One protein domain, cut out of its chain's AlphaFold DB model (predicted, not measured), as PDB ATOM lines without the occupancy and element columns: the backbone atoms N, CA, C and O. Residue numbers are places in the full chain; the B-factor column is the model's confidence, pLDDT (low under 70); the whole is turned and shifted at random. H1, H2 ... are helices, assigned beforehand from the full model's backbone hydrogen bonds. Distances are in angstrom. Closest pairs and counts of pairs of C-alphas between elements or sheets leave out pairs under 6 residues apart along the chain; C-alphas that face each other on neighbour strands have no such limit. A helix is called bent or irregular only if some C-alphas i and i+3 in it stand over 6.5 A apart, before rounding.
ATOM      1  N   GLU A  76      42.164  24.230 -39.637       89.56
ATOM      2  CA  GLU A  76      40.730  24.003 -39.472       89.56
ATOM      3  C   GLU A  76      40.134  23.187 -40.630       89.56
ATOM      4  O   GLU A  76      39.128  22.513 -40.429       89.56
ATOM      5  N   SER A  77      40.785  23.124 -41.799       91.94
ATOM      6  CA  SER A  77      40.337  22.266 -42.907       91.94
ATOM      7  C   SER A  77      40.302  20.786 -42.510       91.94
ATOM      8  O   SER A  77      39.368  20.063 -42.862       91.94
ATOM      9  N   VAL A  78      41.265  20.344 -41.692       90.19
ATOM     10  CA  VAL A  78      41.286  18.990 -41.131       90.19
ATOM     11  C   VAL A  78      40.084  18.800 -40.216       90.19
ATOM     12  O   VAL A  78      39.366  17.809 -40.340       90.19
ATOM     13  N   THR A  79      39.821  19.761 -39.329       92.62
ATOM     14  CA  THR A  79      38.659  19.722 -38.434       92.62
ATOM     15  C   THR A  79      37.351  19.583 -39.201       92.62
ATOM     16  O   THR A  79      36.519  18.759 -38.824       92.62
ATOM     17  N   GLU A  80      37.179  20.341 -40.282       93.00
ATOM     18  CA  GLU A  80      35.972  20.283 -41.104       93.00
ATOM     19  C   GLU A  80      35.793  18.917 -41.772       93.00
ATOM     20  O   GLU A  80      34.685  18.383 -41.764       93.00
ATOM     21  N   VAL A  81      36.870  18.275 -42.239       92.81
ATOM     22  CA  VAL A  81      36.799  16.894 -42.750       92.81
ATOM     23  C   VAL A  81      36.284  15.931 -41.675       92.81
ATOM     24  O   VAL A  81      35.426  15.090 -41.958       92.81
ATOM     25  N   TRP A  82      36.766  16.054 -40.436       94.19
ATOM     26  CA  TRP A  82      36.308  15.201 -39.336       94.19
ATOM     27  C   TRP A  82      34.849  15.474 -38.954       94.19
ATOM     28  O   TRP A  82      34.088  14.519 -38.800       94.19
ATOM     29  N   LYS A  83      34.433  16.745 -38.874       92.94
ATOM     30  CA  LYS A  83      33.037  17.139 -38.607       92.94
ATOM     31  C   LYS A  83      32.080  16.665 -39.707       92.94
ATOM     32  O   LYS A  83      30.977  16.205 -39.417       92.94
ATOM     33  N   ALA A  84      32.468  16.804 -40.972       92.06
ATOM     34  CA  ALA A  84      31.588  16.530 -42.104       92.06
ATOM     35  C   ALA A  84      31.491  15.034 -42.427       92.06
ATOM     36  O   ALA A  84      30.405  14.548 -42.741       92.06
ATOM     37  N   HIS A  85      32.605  14.302 -42.345       91.12
ATOM     38  CA  HIS A  85      32.699  12.952 -42.913       91.12
ATOM     39  C   HIS A  85      33.014  11.853 -41.902       91.12
ATOM     40  O   HIS A  85      32.899  10.676 -42.239       91.12
ATOM     41  N   ARG A  86      33.437  12.199 -40.682       94.38
ATOM     42  CA  ARG A  86      33.835  11.217 -39.661       94.38
ATOM     43  C   ARG A  86      33.139  11.429 -38.324       94.38
ATOM     44  O   ARG A  86      33.634  10.948 -37.312       94.38
ATOM     45  N   ASP A  87      32.005  12.118 -38.309       95.69
ATOM     46  CA  ASP A  87      31.198  12.279 -37.102       95.69
ATOM     47  C   ASP A  87      30.603  10.916 -36.677       95.69
ATOM     48  O   ASP A  87      29.807  10.338 -37.433       95.69
ATOM     49  N   PRO A  88      30.967  10.384 -35.490       96.75
ATOM     50  CA  PRO A  88      30.465   9.095 -35.017       96.75
ATOM     51  C   PRO A  88      28.947   9.080 -34.813       96.75
ATOM     52  O   PRO A  88      28.317   8.040 -35.011       96.75
ATOM     53  N   ILE A  89      28.346  10.219 -34.453       95.62
ATOM     54  CA  ILE A  89      26.907  10.319 -34.191       95.62
ATOM     55  C   ILE A  89      26.144  10.174 -35.504       95.62
ATOM     56  O   ILE A  89      25.271   9.315 -35.614       95.62
ATOM     57  N   ARG A  90      26.519  10.950 -36.529       94.81
ATOM     58  CA  ARG A  90      25.896  10.862 -37.862       94.81
ATOM     59  C   ARG A  90      26.091   9.492 -38.503       94.81
ATOM     60  O   ARG A  90      25.177   8.972 -39.147       94.81
ATOM     61  N   ARG A  91      27.276   8.896 -38.330       96.25
ATOM     62  CA  ARG A  91      27.572   7.544 -38.826       96.25
ATOM     63  C   ARG A  91      26.627   6.515 -38.209       96.25
ATOM     64  O   ARG A  91      26.043   5.716 -38.942       96.25
ATOM     65  N   LEU A  92      26.463   6.544 -36.885       97.00
ATOM     66  CA  LEU A  92      25.559   5.640 -36.185       97.00
ATOM     67  C   LEU A  92      24.100   5.889 -36.580       97.00
ATOM     68  O   LEU A  92      23.397   4.942 -36.909       97.00
ATOM     69  N   GLU A  93      23.656   7.145 -36.602       96.62
ATOM     70  CA  GLU A  93      22.300   7.523 -37.013       96.62
ATOM     71  C   GLU A  93      21.952   6.962 -38.398       96.62
ATOM     72  O   GLU A  93      20.932   6.293 -38.558       96.62
ATOM     73  N   THR A  94      22.843   7.151 -39.378       96.56
ATOM     74  CA  THR A  94      22.672   6.629 -40.743       96.56
ATOM     75  C   THR A  94      22.514   5.109 -40.742       96.56
ATOM     76  O   THR A  94      21.628   4.571 -41.408       96.56
ATOM     77  N   PHE A  95      23.346   4.403 -39.970       97.56
ATOM     78  CA  PHE A  95      23.256   2.951 -39.829       97.56
ATOM     79  C   PHE A  95      21.918   2.515 -39.209       97.56
ATOM     80  O   PHE A  95      21.270   1.606 -39.730       97.56
ATOM     81  N   LEU A  96      21.482   3.165 -38.129       97.94
ATOM     82  CA  LEU A  96      20.242   2.827 -37.424       97.94
ATOM     83  C   LEU A  96      18.993   3.103 -38.277       97.94
ATOM     84  O   LEU A  96      18.074   2.281 -38.292       97.94
ATOM     85  N   LEU A  97      18.977   4.213 -39.026       98.00
ATOM     86  CA  LEU A  97      17.915   4.544 -39.984       98.00
ATOM     87  C   LEU A  97      17.831   3.503 -41.101       98.00
ATOM     88  O   LEU A  97      16.750   3.001 -41.396       98.00
ATOM     89  N   ALA A  98      18.972   3.119 -41.683       98.00
ATOM     90  CA  ALA A  98      19.021   2.103 -42.734       98.00
ATOM     91  C   ALA A  98      18.525   0.724 -42.257       98.00
ATOM     92  O   ALA A  98      18.030  -0.069 -43.056       98.00
ATOM     93  N   ARG A  99      18.636   0.434 -40.954       98.00
ATOM     94  CA  ARG A  99      18.082  -0.774 -40.324       98.00
ATOM     95  C   ARG A  99      16.605  -0.653 -39.934       98.00
ATOM     96  O   ARG A  99      16.021  -1.658 -39.540       98.00
ATOM     97  N   GLY A 100      16.015   0.540 -40.016       97.88
ATOM     98  CA  GLY A 100      14.656   0.812 -39.542       97.88
ATOM     99  C   GLY A 100      14.512   0.730 -38.019       97.88
ATOM    100  O   GLY A 100      13.412   0.510 -37.523       97.88
ATOM    101  N   TRP A 101      15.614   0.852 -37.272       98.06
ATOM    102  CA  TRP A 101      15.601   0.792 -35.802       98.06
ATOM    103  C   TRP A 101      15.252   2.132 -35.161       98.06
ATOM    104  O   TRP A 101      14.815   2.170 -34.015       98.06
ATOM    105  N   ILE A 102      15.430   3.221 -35.906       97.62
ATOM    106  CA  ILE A 102      14.971   4.560 -35.543       97.62
ATOM    107  C   ILE A 102      14.242   5.191 -36.729       97.62
ATOM    108  O   ILE A 102      14.374   4.741 -37.869       97.62
ATOM    109  N   VAL A 103      13.488   6.250 -36.451       97.06
ATOM    110  CA  VAL A 103      12.797   7.071 -37.453       97.06
ATOM    111  C   VAL A 103      13.533   8.393 -37.672       97.06
ATOM    112  O   VAL A 103      14.284   8.846 -36.807       97.06
ATOM    113  N   THR A 104      13.295   9.042 -38.813       95.94
ATOM    114  CA  THR A 104      13.766  10.414 -39.060       95.94
ATOM    115  C   THR A 104      13.290  11.343 -37.941       95.94
ATOM    116  O   THR A 104      12.120  11.297 -37.566       95.94
ATOM    117  N   GLY A 105      14.179  12.185 -37.409       95.44
ATOM    118  CA  GLY A 105      13.864  13.077 -36.287       95.44
ATOM    119  C   GLY A 105      14.149  12.487 -34.901       95.44
ATOM    120  O   GLY A 105      14.066  13.206 -33.906       95.44
ATOM    121  N   ALA A 106      14.487  11.192 -34.799       95.81
ATOM    122  CA  ALA A 106      14.750  10.552 -33.507       95.81
ATOM    123  C   ALA A 106      15.950  11.174 -32.773       95.81
ATOM    124  O   ALA A 106      15.916  11.316 -31.550       95.81
ATOM    125  N   ARG A 107      16.997  11.581 -33.506       94.81
ATOM    126  CA  ARG A 107      18.173  12.246 -32.932       94.81
ATOM    127  C   ARG A 107      17.817  13.618 -32.367       94.81
ATOM    128  O   ARG A 107      18.247  13.948 -31.269       94.81
ATOM    129  N   GLU A 108      17.043  14.409 -33.102       96.62
ATOM    130  CA  GLU A 108      16.601  15.738 -32.680       96.62
ATOM    131  C   GLU A 108      15.696  15.657 -31.449       96.62
ATOM    132  O   GLU A 108      15.891  16.415 -30.502       96.62
ATOM    133  N   ALA A 109      14.759  14.706 -31.427       96.81
ATOM    134  CA  ALA A 109      13.899  14.467 -30.271       96.81
ATOM    135  C   ALA A 109      14.716  14.071 -29.027       96.81
ATOM    136  O   ALA A 109      14.508  14.623 -27.948       96.81
ATOM    137  N   LEU A 110      15.696  13.172 -29.186       97.38
ATOM    138  CA  LEU A 110      16.599  12.790 -28.101       97.38
ATOM    139  C   LEU A 110      17.449  13.978 -27.622       97.38
ATOM    140  O   LEU A 110      17.627  14.158 -26.422       97.38
ATOM    141  N   ALA A 111      17.949  14.810 -28.539       97.19
ATOM    142  CA  ALA A 111      18.725  15.995 -28.186       97.19
ATOM    143  C   ALA A 111      17.903  17.000 -27.362       97.19
ATOM    144  O   ALA A 111      18.417  17.537 -26.384       97.19
ATOM    145  N   GLN A 112      16.629  17.211 -27.709       98.19
ATOM    146  CA  GLN A 112      15.722  18.070 -26.937       98.19
ATOM    147  C   GLN A 112      15.483  17.529 -25.526       98.19
ATOM    148  O   GLN A 112      15.499  18.295 -24.567       98.19
ATOM    149  N   GLN A 113      15.300  16.213 -25.388       98.25
ATOM    150  CA  GLN A 113      15.165  15.582 -24.077       98.25
ATOM    151  C   GLN A 113      16.436  15.763 -23.236       98.25
ATOM    152  O   GLN A 113      16.360  16.220 -22.100       98.25
ATOM    153  N   ILE A 114      17.608  15.489 -23.818       98.38
ATOM    154  CA  ILE A 114      18.899  15.670 -23.140       98.38
ATOM    155  C   ILE A 114      19.102  17.131 -22.722       98.38
ATOM    156  O   ILE A 114      19.645  17.389 -21.653       98.38
ATOM    157  N   GLU A 115      18.664  18.104 -23.526       98.38
ATOM    158  CA  GLU A 115      18.764  19.522 -23.168       98.38
ATOM    159  C   GLU A 115      17.954  19.857 -21.907       98.38
ATOM    160  O   GLU A 115      18.427  20.609 -21.051       98.38
ATOM    161  N   VAL A 116      16.757  19.279 -21.767       98.44
ATOM    162  CA  VAL A 116      15.943  19.409 -20.551       98.44
ATOM    163  C   VAL A 116      16.668  18.778 -19.363       98.44
ATOM    164  O   VAL A 116      16.880  19.462 -18.362       98.44
ATOM    165  N   ASP A 117      17.139  17.536 -19.503       98.50
ATOM    166  CA  ASP A 117      17.837  16.808 -18.436       98.50
ATOM    167  C   ASP A 117      19.095  17.557 -17.956       98.50
ATOM    168  O   ASP A 117      19.358  17.669 -16.754       98.50
ATOM    169  N   VAL A 118      19.868  18.120 -18.892       98.56
ATOM    170  CA  VAL A 118      21.066  18.917 -18.595       98.56
ATOM    171  C   VAL A 118      20.695  20.211 -17.878       98.56
ATOM    172  O   VAL A 118      21.336  20.556 -16.885       98.56
ATOM    173  N   ARG A 119      19.653  20.921 -18.327       98.31
ATOM    174  CA  ARG A 119      19.196  22.160 -17.677       98.31
ATOM    175  C   ARG A 119      18.732  21.899 -16.246       98.31
ATOM    176  O   ARG A 119      19.079  22.660 -15.346       98.31
ATOM    177  N   GLU A 120      17.995  20.817 -16.019       98.25
ATOM    178  CA  GLU A 120      17.564  20.411 -14.680       98.25
ATOM    179  C   GLU A 120      18.746  20.000 -13.792       98.25
ATOM    180  O   GLU A 120      18.788  20.349 -12.611       98.25
ATOM    181  N   ALA A 121      19.734  19.288 -14.342       98.31
ATOM    182  CA  ALA A 121      20.954  18.947 -13.617       98.31
ATOM    183  C   ALA A 121      21.744  20.198 -13.199       98.31
ATOM    184  O   ALA A 121      22.158  20.285 -12.044       98.31
ATOM    185  N   ILE A 122      21.888  21.178 -14.098       98.19
ATOM    186  CA  ILE A 122      22.539  22.461 -13.803       98.19
ATOM    187  C   ILE A 122      21.769  23.214 -12.716       98.19
ATOM    188  O   ILE A 122      22.368  23.591 -11.717       98.19
ATOM    189  N   ALA A 123      20.448  23.357 -12.848       97.56
ATOM    190  CA  ALA A 123      19.636  24.075 -11.865       97.56
ATOM    191  C   ALA A 123      19.715  23.441 -10.464       97.56
ATOM    192  O   ALA A 123      19.821  24.149  -9.463       97.56
ATOM    193  N   ARG A 124      19.712  22.102 -10.378       97.62
ATOM    194  CA  ARG A 124      19.929  21.392  -9.106       97.62
ATOM    195  C   ARG A 124      21.315  21.665  -8.529       97.62
ATOM    196  O   ARG A 124      21.424  21.838  -7.322       97.62
ATOM    197  N   GLN A 125      22.345  21.705  -9.372       96.94
ATOM    198  CA  GLN A 125      23.715  21.949  -8.932       96.94
ATOM    199  C   GLN A 125      23.932  23.399  -8.483       96.94
ATOM    200  O   GLN A 125      24.578  23.623  -7.469       96.94
ATOM    201  N   GLU A 126      23.376  24.380  -9.193       96.12
ATOM    202  CA  GLU A 126      23.469  25.804  -8.835       96.12
ATOM    203  C   GLU A 126      22.694  26.142  -7.555       96.12
ATOM    204  O   GLU A 126      23.042  27.087  -6.849       96.12
ATOM    205  N   ALA A 127      21.662  25.357  -7.230       96.62
ATOM    206  CA  ALA A 127      20.942  25.463  -5.965       96.62
ATOM    207  C   ALA A 127      21.733  24.905  -4.765       96.62
ATOM    208  O   ALA A 127      21.382  25.199  -3.619       96.62
ATOM    209  N   ILE A 128      22.784  24.107  -4.996       96.19
ATOM    210  CA  ILE A 128      23.678  23.649  -3.932       96.19
ATOM    211  C   ILE A 128      24.603  24.810  -3.560       96.19
ATOM    212  O   ILE A 128      25.324  25.352  -4.395       96.19
TER     213      ILE A 128
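What this domain is: This is residues 76 to 128 of the 169 residues of the protein "3-methyl-2-oxobutanoate dehydrogenase" of Deltaproteobacteria bacterium (UniProt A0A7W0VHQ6). The model is an open, flat V of three helices: H1 and then H2 follow one another nearly in line to make one arm, the long helix H3 makes the other, and the loop of residues 99 to 105 turns the backbone round at the corner. The two arms come near each other only beside that loop, where H2 and H3 are closest, and from there the rest of H3 and the whole of H1 stick out with nothing packed on them. The printed part has 53 residues with three named helices, in the order H1, H2, H3, and no named strand; its class is all helix. It is extended, with a radius of gyration of the C-alphas of 15.7 A, and its C-alphas span 42 by 34 by 12 A.

How they stand to each other: The printed part begins with H1, residues 76 to 85, which touches no helix. A tight link of 2 residues joins it to H2, residues 88 to 98. H1 and H2 are apart, but only just: their closest C-alphas are 8.5 A apart. A short link of 7 residues joins H2 to H3, residues 106 to 126. H2 and H3 are close but not clearly touching, with 1 pair of C-alphas within 8 A, and their closest C-alphas, those of Glu 93 and Arg 107, are 7.5 A apart. Their lines stand at a steep tilt of 41 degrees, and they run opposite ways. Their centres are 21.6 A apart. H1 and H3 are apart. In H1, H2 and H3, every O i to N i+4 pair is within hydrogen-bond range.

Where its parts are: H1 runs from Glu 76, with its C-alpha at (40.730, 24.003, -39.472), to His 85, and is 14.1 A long from first to last C-alpha. H2 runs from Pro 88, with its C-alpha at (30.465, 9.095, -35.017), to Ala 98, over 15.5 A. H3, the longest helix with 21 residues, runs from Ala 106 to Glu 126, with the C-alpha of Glu 126 at (23.469, 25.804, -8.835), over 30.3 A. No helix is bent or irregular.

The domain as a whole: The two C-alphas farthest apart are those of Ala 98 and Ile 128, at 44.6 A, and the first and last printed C-alphas, of Glu 76 and Ile 128, are 39.4 A apart. Residues 76 to 88, of which 76 to 85 belong to H1, stand free, and so do residues 108 to 128, of which 108 to 126 belong to H3. The printed part has no cut, and it has no long link. The mean pLDDT of the printed part is 96.2, and no printed residue is under 70.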